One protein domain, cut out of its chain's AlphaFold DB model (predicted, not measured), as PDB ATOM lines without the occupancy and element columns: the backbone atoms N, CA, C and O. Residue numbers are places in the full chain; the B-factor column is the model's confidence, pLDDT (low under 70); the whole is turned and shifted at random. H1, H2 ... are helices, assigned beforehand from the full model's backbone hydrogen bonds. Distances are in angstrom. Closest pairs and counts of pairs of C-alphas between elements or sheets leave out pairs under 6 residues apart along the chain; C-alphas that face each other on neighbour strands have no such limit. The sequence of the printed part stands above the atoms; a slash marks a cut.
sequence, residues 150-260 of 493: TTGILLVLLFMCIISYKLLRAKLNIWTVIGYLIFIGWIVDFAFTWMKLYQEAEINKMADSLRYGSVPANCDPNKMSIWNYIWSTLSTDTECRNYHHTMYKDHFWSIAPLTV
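Overview. This is residues 150 to 260 of the 493 residues of the protein "Chloride channel CLIC-like protein 1" of Agrilus planipennis (UniProt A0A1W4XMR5). One long helix, H2, makes the spine of a rod; H1 folds back along its first part as a hairpin, and beyond its other end lies H3, from which H4 and H5 return to H2. The 111 printed residues, all helix by class, have five named helices, H1 to H5, and no named strand. The whole is extended, radius of gyration of the C-alphas 24.7 A, spanning 80 by 27 by 14 A.

Arrangement. H1, residues 150 to 169, touches H2, residues 174 to 212, with residues 160 to 168 alone, C-alphas 167 and 177 closest at 6.4 A, at a shallow tilt of 23 degrees, opposite ways. H3, residues 226 to 234, touches no helix. H4, residues 238 to 248, touches residues 205 to 212 of H2, C-alphas 246 and 205 closest at 7.1 A. H5, residues 257 to 260, touches residues 190 to 197 of H2, C-alphas 260 and 194 closest at 6.1 A. Every O i to N i+4 pair is within hydrogen-bond range in H1 to H4; H5 is too short for one.

Along the chain. H1 begins at C-alpha 150 (220.304, 156.247, 204.725); H2 is 57.0 A long; H5 ends at C-alpha 260 (238.784, 151.340, 218.753).

Size, cuts and confidence. The printed part has no cut. The link H2 to H3 is long. The mean pLDDT of the printed part is 78.3, with 21 residues under 70, among them residues 232 to 238 and 250 to 254.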
ATOM      1  N   THR A 150     220.464 156.536 206.156       78.31
ATOM      2  CA  THR A 150     220.304 156.247 204.725       78.31
ATOM      3  C   THR A 150     221.031 157.254 203.829       78.31
ATOM      4  O   THR A 150     221.641 156.865 202.833       78.31
ATOM      5  N   THR A 151     221.006 158.546 204.175       80.06
ATOM      6  CA  THR A 151     221.692 159.604 203.411       80.06
ATOM      7  C   THR A 151     223.199 159.569 203.647       80.06
ATOM      8  O   THR A 151     223.953 159.715 202.687       80.06
ATOM      9  N   GLY A 152     223.644 159.281 204.877       80.31
ATOM     10  CA  GLY A 152     225.059 159.060 205.191       80.31
ATOM     11  C   GLY A 152     225.675 157.923 204.365       80.31
ATOM     12  O   GLY A 152     226.707 158.118 203.724       80.31
ATOM     13  N   ILE A 153     225.004 156.764 204.291       81.69
ATOM     14  CA  ILE A 153     225.451 155.624 203.465       81.69
ATOM     15  C   ILE A 153     225.519 156.007 201.978       81.69
ATOM     16  O   ILE A 153     226.526 155.734 201.321       81.69
ATOM     17  N   LEU A 154     224.488 156.672 201.442       84.06
ATOM     18  CA  LEU A 154     224.479 157.122 200.045       84.06
ATOM     19  C   LEU A 154     225.623 158.096 199.739       84.06
ATOM     20  O   LEU A 154     226.256 157.976 198.691       84.06
ATOM     21  N   LEU A 155     225.919 159.030 200.645       84.12
ATOM     22  CA  LEU A 155     226.983 160.016 200.466       84.12
ATOM     23  C   LEU A 155     228.373 159.363 200.488       84.12
ATOM     24  O   LEU A 155     229.192 159.661 199.618       84.12
ATOM     25  N   VAL A 156     228.613 158.422 201.408       83.88
ATOM     26  CA  VAL A 156     229.844 157.611 201.448       83.88
ATOM     27  C   VAL A 156     230.022 156.812 200.153       83.88
ATOM     28  O   VAL A 156     231.101 156.843 199.564       83.88
ATOM     29  N   LEU A 157     228.969 156.147 199.663       84.81
ATOM     30  CA  LEU A 157     229.013 155.400 198.400       84.81
ATOM     31  C   LEU A 157     229.327 156.312 197.205       84.81
ATOM     32  O   LEU A 157     230.160 155.970 196.367       84.81
ATOM     33  N   LEU A 158     228.712 157.495 197.140       87.00
ATOM     34  CA  LEU A 158     228.956 158.470 196.074       87.00
ATOM     35  C   LEU A 158     230.412 158.975 196.113       87.00
ATOM     36  O   LEU A 158     231.072 159.046 195.075       87.00
ATOM     37  N   PHE A 159     230.949 159.236 197.308       86.50
ATOM     38  CA  PHE A 159     232.346 159.630 197.510       86.50
ATOM     39  C   PHE A 159     233.327 158.521 197.084       86.50
ATOM     40  O   PHE A 159     234.275 158.784 196.339       86.50
ATOM     41  N   MET A 160     233.044 157.267 197.451       83.75
ATOM     42  CA  MET A 160     233.798 156.086 197.009       83.75
ATOM     43  C   MET A 160     233.785 155.920 195.485       83.75
ATOM     44  O   MET A 160     234.833 155.673 194.883       83.75
ATOM     45  N   CYS A 161     232.638 156.121 194.832       84.38
ATOM     46  CA  CYS A 161     232.527 156.103 193.371       84.38
ATOM     47  C   CYS A 161     233.341 157.226 192.704       84.38
ATOM     48  O   CYS A 161     234.003 156.984 191.693       84.38
ATOM     49  N   ILE A 162     233.350 158.440 193.271       86.94
ATOM     50  CA  ILE A 162     234.159 159.564 192.766       86.94
ATOM     51  C   ILE A 162     235.655 159.244 192.862       86.94
ATOM     52  O   ILE A 162     236.383 159.443 191.884       86.94
ATOM     53  N   ILE A 163     236.117 158.728 194.005       84.75
ATOM     54  CA  ILE A 163     237.524 158.348 194.199       84.75
ATOM     55  C   ILE A 163     237.904 157.207 193.247       84.75
ATOM     56  O   ILE A 163     238.905 157.322 192.540       84.75
ATOM     57  N   SER A 164     237.067 156.170 193.135       83.81
ATOM     58  CA  SER A 164     237.245 155.064 192.178       83.81
ATOM     59  C   SER A 164     237.420 155.578 190.747       83.81
ATOM     60  O   SER A 164     238.377 155.219 190.065       83.81
ATOM     61  N   TYR A 165     236.534 156.475 190.303       85.25
ATOM     62  CA  TYR A 165     236.581 157.069 188.967       85.25
ATOM     63  C   TYR A 165     237.859 157.893 188.735       85.25
ATOM     64  O   TYR A 165     238.470 157.807 187.667       85.25
ATOM     65  N   LYS A 166     238.303 158.670 189.732       86.12
ATOM     66  CA  LYS A 166     239.549 159.454 189.656       86.12
ATOM     67  C   LYS A 166     240.788 158.555 189.589       86.12
ATOM     68  O   LYS A 166     241.643 158.800 188.740       86.12
ATOM     69  N   LEU A 167     240.858 157.510 190.416       84.12
ATOM     70  CA  LEU A 167     241.951 156.529 190.421       84.12
ATOM     71  C   LEU A 167     242.012 155.732 189.109       84.12
ATOM     72  O   LEU A 167     243.092 155.544 188.551       84.12
ATOM     73  N   LEU A 168     240.857 155.332 188.565       81.75
ATOM     74  CA  LEU A 168     240.778 154.626 187.284       81.75
ATOM     75  C   LEU A 168     241.195 155.530 186.109       81.75
ATOM     76  O   LEU A 168     241.950 155.106 185.233       81.75
ATOM     77  N   ARG A 169     240.793 156.812 186.120       86.25
ATOM     78  CA  ARG A 169     241.237 157.812 185.126       86.25
ATOM     79  C   ARG A 169     242.751 158.060 185.173       86.25
ATOM     80  O   ARG A 169     243.327 158.418 184.150       86.25
ATOM     81  N   ALA A 170     243.394 157.842 186.320       84.62
ATOM     82  CA  ALA A 170     244.843 157.966 186.491       84.62
ATOM     83  C   ALA A 170     245.652 156.771 185.933       84.62
ATOM     84  O   ALA A 170     246.869 156.748 186.096       84.62
ATOM     85  N   LYS A 171     245.010 155.794 185.266       84.50
ATOM     86  CA  LYS A 171     245.645 154.577 184.707       84.50
ATOM     87  C   LYS A 171     246.446 153.760 185.738       84.50
ATOM     88  O   LYS A 171     247.432 153.110 185.394       84.50
ATOM     89  N   LEU A 172     246.022 153.783 187.001       79.44
ATOM     90  CA  LEU A 172     246.625 152.968 188.055       79.44
ATOM     91  C   LEU A 172     246.278 151.485 187.878       79.44
ATOM     92  O   LEU A 172     245.234 151.132 187.328       79.44
ATOM     93  N   ASN A 173     247.157 150.610 188.369       86.94
ATOM     94  CA  ASN A 173     246.952 149.165 188.310       86.94
ATOM     95  C   ASN A 173     245.730 148.758 189.160       86.94
ATOM     96  O   ASN A 173     245.535 149.283 190.259       86.94
ATOM     97  N   ILE A 174     244.915 147.814 188.677       80.31
ATOM     98  CA  ILE A 174     243.607 147.486 189.274       80.31
ATOM     99  C   ILE A 174     243.731 147.043 190.743       80.31
ATOM    100  O   ILE A 174     242.938 147.452 191.588       80.31
ATOM    101  N   TRP A 175     244.795 146.305 191.069       80.31
ATOM    102  CA  TRP A 175     245.138 145.885 192.431       80.31
ATOM    103  C   TRP A 175     245.404 147.062 193.373       80.31
ATOM    104  O   TRP A 175     244.995 147.035 194.532       80.31
ATOM    105  N   THR A 176     246.040 148.123 192.874       81.50
ATOM    106  CA  THR A 176     246.292 149.352 193.634       81.50
ATOM    107  C   THR A 176     244.986 150.100 193.908       81.50
ATOM    108  O   THR A 176     244.776 150.574 195.021       81.50
ATOM    109  N   VAL A 177     244.070 150.153 192.931       84.69
ATOM    110  CA  VAL A 177     242.734 150.755 193.108       84.69
ATOM    111  C   VAL A 177     241.920 149.985 194.153       84.69
ATOM    112  O   VAL A 177     241.347 150.601 195.050       84.69
ATOM    113  N   ILE A 178     241.924 148.649 194.094       84.62
ATOM    114  CA  ILE A 178     241.267 147.784 195.090       84.62
ATOM    115  C   ILE A 178     241.863 148.014 196.488       84.62
ATOM    116  O   ILE A 178     241.111 148.187 197.445       84.62
ATOM    117  N   GLY A 179     243.193 148.096 196.608       84.75
ATOM    118  CA  GLY A 179     243.873 148.398 197.872       84.75
ATOM    119  C   GLY A 179     243.439 149.734 198.486       84.75
ATOM    120  O   GLY A 179     243.118 149.784 199.673       84.75
ATOM    121  N   TYR A 180     243.340 150.799 197.681       84.44
ATOM    122  CA  TYR A 180     242.833 152.094 198.151       84.44
ATOM    123  C   TYR A 180     241.365 152.038 198.596       84.44
ATOM    124  O   TYR A 180     241.019 152.658 199.599       84.44
ATOM    125  N   LEU A 181     240.505 151.287 197.902       85.38
ATOM    126  CA  LEU A 181     239.096 151.149 198.291       85.38
ATOM    127  C   LEU A 181     238.924 150.366 199.595       85.38
ATOM    128  O   LEU A 181     238.124 150.770 200.437       85.38
ATOM    129  N   ILE A 182     239.712 149.307 199.802       86.00
ATOM    130  CA  ILE A 182     239.752 148.579 201.078       86.00
ATOM    131  C   ILE A 182     240.230 149.511 202.200       86.00
ATOM    132  O   ILE A 182     239.616 149.546 203.263       86.00
ATOM    133  N   PHE A 183     241.271 150.313 201.959       85.56
ATOM    134  CA  PHE A 183     241.806 151.249 202.950       85.56
ATOM    135  C   PHE A 183     240.806 152.350 203.342       85.56
ATOM    136  O   PHE A 183     240.599 152.598 204.527       85.56
ATOM    137  N   ILE A 184     240.131 152.975 202.370       85.12
ATOM    138  CA  ILE A 184     239.104 153.994 202.655       85.12
ATOM    139  C   ILE A 184     237.890 153.355 203.342       85.12
ATOM    140  O   ILE A 184     237.361 153.925 204.293       85.12
ATOM    141  N   GLY A 185     237.477 152.158 202.912       86.38
ATOM    142  CA  GLY A 185     236.399 151.406 203.557       86.38
ATOM    143  C   GLY A 185     236.717 151.101 205.020       86.38
ATOM    144  O   GLY A 185     235.867 151.294 205.881       86.38
ATOM    145  N   TRP A 186     237.963 150.725 205.311       85.19
ATOM    146  CA  TRP A 186     238.448 150.483 206.668       85.19
ATOM    147  C   TRP A 186     238.486 151.757 207.535       85.19
ATOM    148  O   TRP A 186     238.105 151.697 208.701       85.19
ATOM    149  N   ILE A 187     238.852 152.921 206.979       86.81
ATOM    150  CA  ILE A 187     238.760 154.216 207.688       86.81
ATOM    151  C   ILE A 187     237.303 154.568 208.019       86.81
ATOM    152  O   ILE A 187     237.006 155.024 209.122       86.81
ATOM    153  N   VAL A 188     236.387 154.358 207.070       86.00
ATOM    154  CA  VAL A 188     234.953 154.611 207.273       86.00
ATOM    155  C   VAL A 188     234.380 153.675 208.342       86.00
ATOM    156  O   VAL A 188     233.666 154.134 209.231       86.00
ATOM    157  N   ASP A 189     234.727 152.389 208.300       85.50
ATOM    158  CA  ASP A 189     234.294 151.400 209.291       85.50
ATOM    159  C   ASP A 189     234.864 151.712 210.687       85.50
ATOM    160  O   ASP A 189     234.132 151.692 211.672       85.50
ATOM    161  N   PHE A 190     236.128 152.147 210.776       86.38
ATOM    162  CA  PHE A 190     236.721 152.659 212.016       86.38
ATOM    163  C   PHE A 190     235.935 153.852 212.587       86.38
ATOM    164  O   PHE A 190     235.680 153.896 213.791       86.38
ATOM    165  N   ALA A 191     235.502 154.797 211.743       85.31
ATOM    166  CA  ALA A 191     234.687 155.934 212.176       85.31
ATOM    167  C   ALA A 191     233.291 155.501 212.671       85.31
ATOM    168  O   ALA A 191     232.815 156.016 213.684       85.31
ATOM    169  N   PHE A 192     232.651 154.521 212.024       84.94
ATOM    170  CA  PHE A 192     231.391 153.948 212.513       84.94
ATOM    171  C   PHE A 192     231.568 153.190 213.837       84.94
ATOM    172  O   PHE A 192     230.759 153.369 214.749       84.94
ATOM    173  N   THR A 193     232.633 152.401 213.990       87.06
ATOM    174  CA  THR A 193     232.947 151.695 215.242       87.06
ATOM    175  C   THR A 193     233.281 152.670 216.375       87.06
ATOM    176  O   THR A 193     232.840 152.453 217.503       87.06
ATOM    177  N   TRP A 194     233.963 153.785 216.087       86.56
ATOM    178  CA  TRP A 194     234.152 154.883 217.043       86.56
ATOM    179  C   TRP A 194     232.811 155.474 217.494       86.56
ATOM    180  O   TRP A 194     232.546 155.541 218.692       86.56
ATOM    181  N   MET A 195     231.940 155.852 216.551       84.19
ATOM    182  CA  MET A 195     230.613 156.408 216.855       84.19
ATOM    183  C   MET A 195     229.755 155.439 217.678       84.19
ATOM    184  O   MET A 195     229.071 155.865 218.607       84.19
ATOM    185  N   LYS A 196     229.829 154.135 217.387       85.62
ATOM    186  CA  LYS A 196     229.140 153.094 218.158       85.62
ATOM    187  C   LYS A 196     229.646 153.033 219.604       85.62
ATOM    188  O   LYS A 196     228.838 153.064 220.526       85.62
ATOM    189  N   LEU A 197     230.963 152.959 219.804       85.50
ATOM    190  CA  LEU A 197     231.562 152.908 221.144       85.50
ATOM    191  C   LEU A 197     231.278 154.193 221.937       85.50
ATOM    192  O   LEU A 197     231.052 154.126 223.143       85.50
ATOM    193  N   TYR A 198     231.228 155.345 221.261       86.38
ATOM    194  CA  TYR A 198     230.830 156.621 221.856       86.38
ATOM    195  C   TYR A 198     229.384 156.582 222.367       86.38
ATOM    196  O   TYR A 198     229.147 156.886 223.534       86.38
ATOM    197  N   GLN A 199     228.438 156.125 221.538       84.25
ATOM    198  CA  GLN A 199     227.034 155.951 221.938       84.25
ATOM    199  C   GLN A 199     226.873 154.945 223.086       84.25
ATOM    200  O   GLN A 199     226.125 155.205 224.023       84.25
ATOM    201  N   GLU A 200     227.578 153.808 223.053       84.88
ATOM    202  CA  GLU A 200     227.545 152.824 224.146       84.88
ATOM    203  C   GLU A 200     228.030 153.440 225.469       84.88
ATOM    204  O   GLU A 200     227.423 153.216 226.516       84.88
ATOM    205  N   ALA A 201     229.082 154.261 225.437       84.06
ATOM    206  CA  ALA A 201     229.603 154.917 226.631       84.06
ATOM    207  C   ALA A 201     228.683 156.048 227.147       84.06
ATOM    208  O   ALA A 201     228.476 156.171 228.355       84.06
ATOM    209  N   GLU A 202     228.048 156.808 226.251       83.50
ATOM    210  CA  GLU A 202     227.015 157.799 226.592       83.50
ATOM    211  C   GLU A 202     225.784 157.150 227.251       83.50
ATOM    212  O   GLU A 202     225.339 157.597 228.312       83.50
ATOM    213  N   ILE A 203     225.289 156.037 226.693       83.50
ATOM    214  CA  ILE A 203     224.188 155.247 227.269       83.50
ATOM    215  C   ILE A 203     224.571 154.709 228.653       83.50
ATOM    216  O   ILE A 203     223.769 154.797 229.583       83.50
ATOM    217  N   ASN A 204     225.797 154.206 228.824       83.62
ATOM    218  CA  ASN A 204     226.279 153.743 230.126       83.62
ATOM    219  C   ASN A 204     226.339 154.888 231.152       83.62
ATOM    220  O   ASN A 204     225.908 154.693 232.288       83.62
ATOM    221  N   LYS A 205     226.758 156.104 230.760       77.44
ATOM    222  CA  LYS A 205     226.685 157.282 231.646       77.44
ATOM    223  C   LYS A 205     225.246 157.628 232.022       77.44
ATOM    224  O   LYS A 205     225.004 157.982 233.172       77.44
ATOM    225  N   MET A 206     224.298 157.530 231.088       80.62
ATOM    226  CA  MET A 206     222.879 157.773 231.374       80.62
ATOM    227  C   MET A 206     222.296 156.705 232.313       80.62
ATOM    228  O   MET A 206     221.530 157.029 233.217       80.62
ATOM    229  N   ALA A 207     222.693 155.441 232.155       81.75
ATOM    230  CA  ALA A 207     222.308 154.361 233.061       81.75
ATOM    231  C   ALA A 207     222.905 154.549 234.469       81.75
ATOM    232  O   ALA A 207     222.196 154.389 235.463       81.75
ATOM    233  N   ASP A 208     224.175 154.947 234.570       79.12
ATOM    234  CA  ASP A 208     224.819 155.246 235.851       79.12
ATOM    235  C   ASP A 208     224.244 156.512 236.508       79.12
ATOM    236  O   ASP A 208     224.029 156.529 237.721       79.12
ATOM    237  N   SER A 209     223.931 157.566 235.747       75.50
ATOM    238  CA  SER A 209     223.321 158.779 236.309       75.50
ATOM    239  C   SER A 209     221.912 158.513 236.843       75.50
ATOM    240  O   SER A 209     221.585 158.994 237.929       75.50
ATOM    241  N   LEU A 210     221.128 157.670 236.161       78.75
ATOM    242  CA  LEU A 210     219.850 157.145 236.657       78.75
ATOM    243  C   LEU A 210     220.025 156.255 237.898       78.75
ATOM    244  O   LEU A 210     219.205 156.324 238.812       78.75
ATOM    245  N   ARG A 211     221.090 155.444 237.959       73.56
ATOM    246  CA  ARG A 211     221.398 154.586 239.115       73.56
ATOM    247  C   ARG A 211     221.729 155.390 240.370       73.56
ATOM    248  O   ARG A 211     221.329 154.979 241.457       73.56
ATOM    249  N   TYR A 212     222.471 156.489 240.242       70.50
ATOM    250  CA  TYR A 212     222.805 157.326 241.396       70.50
ATOM    251  C   TYR A 212     221.679 158.313 241.736       70.50
ATOM    252  O   TYR A 212     221.366 158.463 242.915       70.50
ATOM    253  N   GLY A 213     221.028 158.937 240.742       64.56
ATOM    254  CA  GLY A 213     219.791 159.738 240.855       64.56
ATOM    255  C   GLY A 213     219.877 161.047 241.663       64.56
ATOM    256  O   GLY A 213     219.133 161.993 241.419       64.56
ATOM    257  N   SER A 214     220.798 161.114 242.617       67.25
ATOM    258  CA  SER A 214     221.153 162.236 243.481       67.25
ATOM    259  C   SER A 214     222.554 161.970 244.052       67.25
ATOM    260  O   SER A 214     223.058 160.850 243.954       67.25
ATOM    261  N   VAL A 215     223.204 162.969 244.655       71.12
ATOM    262  CA  VAL A 215     224.462 162.727 245.384       71.12
ATOM    263  C   VAL A 215     224.167 161.741 246.526       71.12
ATOM    264  O   VAL A 215     223.304 162.051 247.355       71.12
ATOM    265  N   PRO A 216     224.836 160.570 246.604       70.75
ATOM    266  CA  PRO A 216     224.580 159.620 247.679       70.75
ATOM    267  C   PRO A 216     224.877 160.271 249.036       70.75
ATOM    268  O   PRO A 216     225.791 161.087 249.157       70.75
ATOM    269  N   ALA A 217     224.129 159.898 250.079       67.31
ATOM    270  CA  ALA A 217     224.256 160.501 251.415       67.31
ATOM    271  C   ALA A 217     225.673 160.375 252.021       67.31
ATOM    272  O   ALA A 217     226.038 161.134 252.916       67.31
ATOM    273  N   ASN A 218     226.477 159.453 251.485       68.00
ATOM    274  CA  ASN A 218     227.871 159.190 251.841       68.00
ATOM    275  C   ASN A 218     228.874 160.110 251.099       68.00
ATOM    276  O   ASN A 218     230.076 159.983 251.302       68.00
ATOM    277  N   CYS A 219     228.404 161.025 250.243       70.81
ATOM    278  CA  CYS A 219     229.216 162.035 249.546       70.81
ATOM    279  C   CYS A 219     228.795 163.482 249.839       70.81
ATOM    280  O   CYS A 219     229.567 164.396 249.566       70.81
ATOM    281  N   ASP A 220     227.574 163.721 250.330       70.94
ATOM    282  CA  ASP A 220     227.070 165.075 250.582       70.94
ATOM    283  C   ASP A 220     227.463 165.539 252.001       70.94
ATOM    284  O   ASP A 220     226.863 165.075 252.980       70.94
ATOM    285  N   PRO A 221     228.432 166.467 252.155       67.12
ATOM    286  CA  PRO A 221     228.896 166.906 253.471       67.12
ATOM    287  C   PRO A 221     227.799 167.608 254.285       67.12
ATOM    288  O   PRO A 221     227.899 167.666 255.506       67.12
ATOM    289  N   ASN A 222     226.732 168.097 253.639       67.94
ATOM    290  CA  ASN A 222     225.618 168.767 254.311       67.94
ATOM    291  C   ASN A 222     224.537 167.793 254.815       67.94
ATOM    292  O   ASN A 222     223.627 168.218 255.525       67.94
ATOM    293  N   LYS A 223     224.605 166.504 254.445       67.12
ATOM    294  CA  LYS A 223     223.635 165.466 254.853       67.12
ATOM    295  C   LYS A 223     224.249 164.340 255.693       67.12
ATOM    296  O   LYS A 223     223.529 163.435 256.115       67.12
ATOM    297  N   MET A 224     225.555 164.381 255.952       66.31
ATOM    298  CA  MET A 224     226.233 163.375 256.768       66.31
ATOM    299  C   MET A 224     225.932 163.502 258.265       66.31
ATOM    300  O   MET A 224     226.011 164.575 258.858       66.31
ATOM    301  N   SER A 225     225.714 162.354 258.909       76.44
ATOM    302  CA  SER A 225     225.903 162.217 260.356       76.44
ATOM    303  C   SER A 225     227.395 162.279 260.699       76.44
ATOM    304  O   SER A 225     228.217 161.703 259.985       76.44
ATOM    305  N   ILE A 226     227.746 162.904 261.828       76.94
ATOM    306  CA  ILE A 226     229.135 163.056 262.311       76.94
ATOM    307  C   ILE A 226     229.852 161.696 262.413       76.94
ATOM    308  O   ILE A 226     231.034 161.587 262.098       76.94
ATOM    309  N   TRP A 227     229.125 160.636 262.786       73.19
ATOM    310  CA  TRP A 227     229.661 159.270 262.831       73.19
ATOM    311  C   TRP A 227     230.030 158.725 261.443       73.19
ATOM    312  O   TRP A 227     231.073 158.092 261.288       73.19
ATOM    313  N   ASN A 228     229.213 159.016 260.427       67.69
ATOM    314  CA  ASN A 228     229.475 158.590 259.052       67.69
ATOM    315  C   ASN A 228     230.656 159.364 258.458       67.69
ATOM    316  O   ASN A 228     231.474 158.755 257.783       67.69
ATOM    317  N   TYR A 229     230.793 160.657 258.773       71.50
ATOM    318  CA  TYR A 229     231.931 161.485 258.356       71.50
ATOM    319  C   TYR A 229     233.275 160.960 258.888       71.50
ATOM    320  O   TYR A 229     234.269 160.902 258.162       71.50
ATOM    321  N   ILE A 230     233.315 160.521 260.153       71.06
ATOM    322  CA  ILE A 230     234.513 159.896 260.736       71.06
ATOM    323  C   ILE A 230     234.805 158.558 260.042       71.06
ATOM    324  O   ILE A 230     235.951 158.289 259.681       71.06
ATOM    325  N   TRP A 231     233.777 157.739 259.791       70.38
ATOM    326  CA  TRP A 231     233.935 156.441 259.127       70.38
ATOM    327  C   TRP A 231     234.359 156.550 257.651       70.38
ATOM    328  O   TRP A 231     235.205 155.772 257.210       70.38
ATOM    329  N   SER A 232     233.840 157.528 256.900       66.00
ATOM    330  CA  SER A 232     234.199 157.795 255.497       66.00
ATOM    331  C   SER A 232     235.555 158.488 255.341       66.00
ATOM    332  O   SER A 232     236.155 158.426 254.275       66.00
ATOM    333  N   THR A 233     236.056 159.146 256.393       67.75
ATOM    334  CA  THR A 233     237.428 159.689 256.425       67.75
ATOM    335  C   THR A 233     238.457 158.599 256.754       67.75
ATOM    336  O   THR A 233     239.598 158.666 256.301       67.75
ATOM    337  N   LEU A 234     238.063 157.583 257.532       68.94
ATOM    338  CA  LEU A 234     238.919 156.448 257.899       68.94
ATOM    339  C   LEU A 234     238.919 155.333 256.837       68.94
ATOM    340  O   LEU A 234     239.932 154.665 256.631       68.94
ATOM    341  N   SER A 235     237.789 155.134 256.161       62.69
ATOM    342  CA  SER A 235     237.650 154.214 255.030       62.69
ATOM    343  C   SER A 235     238.125 154.895 253.749       62.69
ATOM    344  O   SER A 235     237.754 156.030 253.474       62.69
ATOM    345  N   THR A 236     238.896 154.205 252.907       59.47
ATOM    346  CA  THR A 236     239.227 154.683 251.554       59.47
ATOM    347  C   THR A 236     238.012 154.548 250.635       59.47
ATOM    348  O   THR A 236     237.956 153.649 249.798       59.47
ATOM    349  N   ASP A 237     237.030 155.431 250.829       62.38
ATOM    350  CA  ASP A 237     235.659 155.293 250.331       62.38
ATOM    351  C   ASP A 237     235.600 155.155 248.797       62.38
ATOM    352  O   ASP A 237     235.765 156.104 248.017       62.38
ATOM    353  N   THR A 238     235.441 153.907 248.356       66.75
ATOM    354  CA  THR A 238     235.500 153.519 246.949       66.75
ATOM    355  C   THR A 238     234.258 153.965 246.196       66.75
ATOM    356  O   THR A 238     234.375 154.310 245.019       66.75
ATOM    357  N   GLU A 239     233.098 153.995 246.857       72.00
ATOM    358  CA  GLU A 239     231.824 154.359 246.241       72.00
ATOM    359  C   GLU A 239     231.764 155.851 245.941       72.00
ATOM    360  O   GLU A 239     231.424 156.228 244.818       72.00
ATOM    361  N   CYS A 240     232.182 156.702 246.883       74.69
ATOM    362  CA  CYS A 240     232.152 158.142 246.645       74.69
ATOM    363  C   CYS A 240     233.131 158.565 245.538       74.69
ATOM    364  O   CYS A 240     232.789 159.336 244.635       74.69
ATOM    365  N   ARG A 241     234.331 157.970 245.526       74.62
ATOM    366  CA  ARG A 241     235.297 158.163 244.437       74.62
ATOM    367  C   ARG A 241     234.766 157.649 243.093       74.62
ATOM    368  O   ARG A 241     235.008 158.305 242.082       74.62
ATOM    369  N   ASN A 242     234.032 156.532 243.067       76.38
ATOM    370  CA  ASN A 242     233.372 156.041 241.851       76.38
ATOM    371  C   ASN A 242     232.289 157.009 241.362       76.38
ATOM    372  O   ASN A 242     232.286 157.344 240.182       76.38
ATOM    373  N   TYR A 243     231.419 157.500 242.249       77.62
ATOM    374  CA  TYR A 243     230.369 158.463 241.905       77.62
ATOM    375  C   TYR A 243     230.950 159.709 241.218       77.62
ATOM    376  O   TYR A 243     230.540 160.064 240.109       77.62
ATOM    377  N   HIS A 244     231.973 160.325 241.822       75.06
ATOM    378  CA  HIS A 244     232.645 161.479 241.223       75.06
ATOM    379  C   HIS A 244     233.386 161.120 239.922       75.06
ATOM    380  O   HIS A 244     233.285 161.858 238.943       75.06
ATOM    381  N   HIS A 245     234.078 159.979 239.857       75.50
ATOM    382  CA  HIS A 245     234.761 159.549 238.632       75.50
ATOM    383  C   HIS A 245     233.785 159.268 237.472       75.50
ATOM    384  O   HIS A 245     234.115 159.565 236.328       75.50
ATOM    385  N   THR A 246     232.581 158.752 237.729       74.50
ATOM    386  CA  THR A 246     231.576 158.499 236.682       74.50
ATOM    387  C   THR A 246     230.841 159.774 236.249       74.50
ATOM    388  O   THR A 246     230.590 159.965 235.058       74.50
ATOM    389  N   MET A 247     230.531 160.689 237.176       73.44
ATOM    390  CA  MET A 247     229.830 161.937 236.839       73.44
ATOM    391  C   MET A 247     230.710 162.949 236.092       73.44
ATOM    392  O   MET A 247     230.269 163.510 235.084       73.44
ATOM    393  N   TYR A 248     231.949 163.160 236.549       72.81
ATOM    394  CA  TYR A 248     232.817 164.255 236.088       72.81
ATOM    395  C   TYR A 248     233.805 163.871 234.975       72.81
ATOM    396  O   TYR A 248     234.574 164.717 234.529       72.81
ATOM    397  N   LYS A 249     233.817 162.615 234.512       71.31
ATOM    398  CA  LYS A 249     234.711 162.187 233.429       71.31
ATOM    399  C   LYS A 249     234.130 162.496 232.050       71.31
ATOM    400  O   LYS A 249     233.017 162.075 231.717       71.31
ATOM    401  N   ASP A 250     234.929 163.179 231.236       69.94
ATOM    402  CA  ASP A 250     234.606 163.480 229.846       69.94
ATOM    403  C   ASP A 250     234.698 162.231 228.967       69.94
ATOM    404  O   ASP A 250     235.755 161.609 228.817       69.94
ATOM    405  N   HIS A 251     233.576 161.876 228.342       66.31
ATOM    406  CA  HIS A 251     233.484 160.671 227.521       66.31
ATOM    407  C   HIS A 251     234.304 160.747 226.234       66.31
ATOM    408  O   HIS A 251     234.831 159.722 225.798       66.31
ATOM    409  N   PHE A 252     234.509 161.949 225.690       66.00
ATOM    410  CA  PHE A 252     235.343 162.179 224.507       66.00
ATOM    411  C   PHE A 252     236.779 161.642 224.668       66.00
ATOM    412  O   PHE A 252     237.342 161.101 223.722       66.00
ATOM    413  N   TRP A 253     237.339 161.714 225.881       67.12
ATOM    414  CA  TRP A 253     238.677 161.202 226.208       67.12
ATOM    415  C   TRP A 253     238.674 159.784 226.796       67.12
ATOM    416  O   TRP A 253     239.736 159.206 227.025       67.12
ATOM    417  N   SER A 254     237.498 159.205 227.061       67.56
ATOM    418  CA  SER A 254     237.380 157.850 227.623       67.56
ATOM    419  C   SER A 254     237.668 156.746 226.600       67.56
ATOM    420  O   SER A 254     238.108 155.658 226.973       67.56
ATOM    421  N   ILE A 255     237.458 157.038 225.315       77.50
ATOM    422  CA  ILE A 255     237.679 156.123 224.197       77.50
ATOM    423  C   ILE A 255     239.001 156.511 223.540       77.50
ATOM    424  O   ILE A 255     239.142 157.604 223.002       77.50
ATOM    425  N   ALA A 256     239.991 155.623 223.578       82.50
ATOM    426  CA  ALA A 256     241.256 155.849 222.895       82.50
ATOM    427  C   ALA A 256     241.162 155.386 221.427       82.50
ATOM    428  O   ALA A 256     240.614 154.315 221.159       82.50
ATOM    429  N   PRO A 257     241.787 156.085 220.457       80.56
ATOM    430  CA  PRO A 257     241.888 155.594 219.074       80.56
ATOM    431  C   PRO A 257     242.478 154.185 218.985       80.56
ATOM    432  O   PRO A 257     242.057 153.378 218.158       80.56
ATOM    433  N   LEU A 258     243.389 153.856 219.905       83.88
ATOM    434  CA  LEU A 258     244.001 152.538 220.007       83.88
ATOM    435  C   LEU A 258     243.030 151.441 220.487       83.88
ATOM    436  O   LEU A 258     243.151 150.309 220.024       83.88
ATOM    437  N   THR A 259     242.062 151.742 221.366       82.94
ATOM    438  CA  THR A 259     241.057 150.748 221.796       82.94
ATOM    439  C   THR A 259     239.996 150.509 220.728       82.94
ATOM    440  O   THR A 259     239.564 149.372 220.553       82.94
ATOM    441  N   VAL A 260     239.634 151.529 219.944       85.75
ATOM    442  CA  VAL A 260     238.784 151.340 218.753       85.75
ATOM    443  C   VAL A 260     239.517 150.514 217.696       85.75
ATOM    444  O   VAL A 260     238.948 149.572 217.146       85.75
TER     445      VAL A 260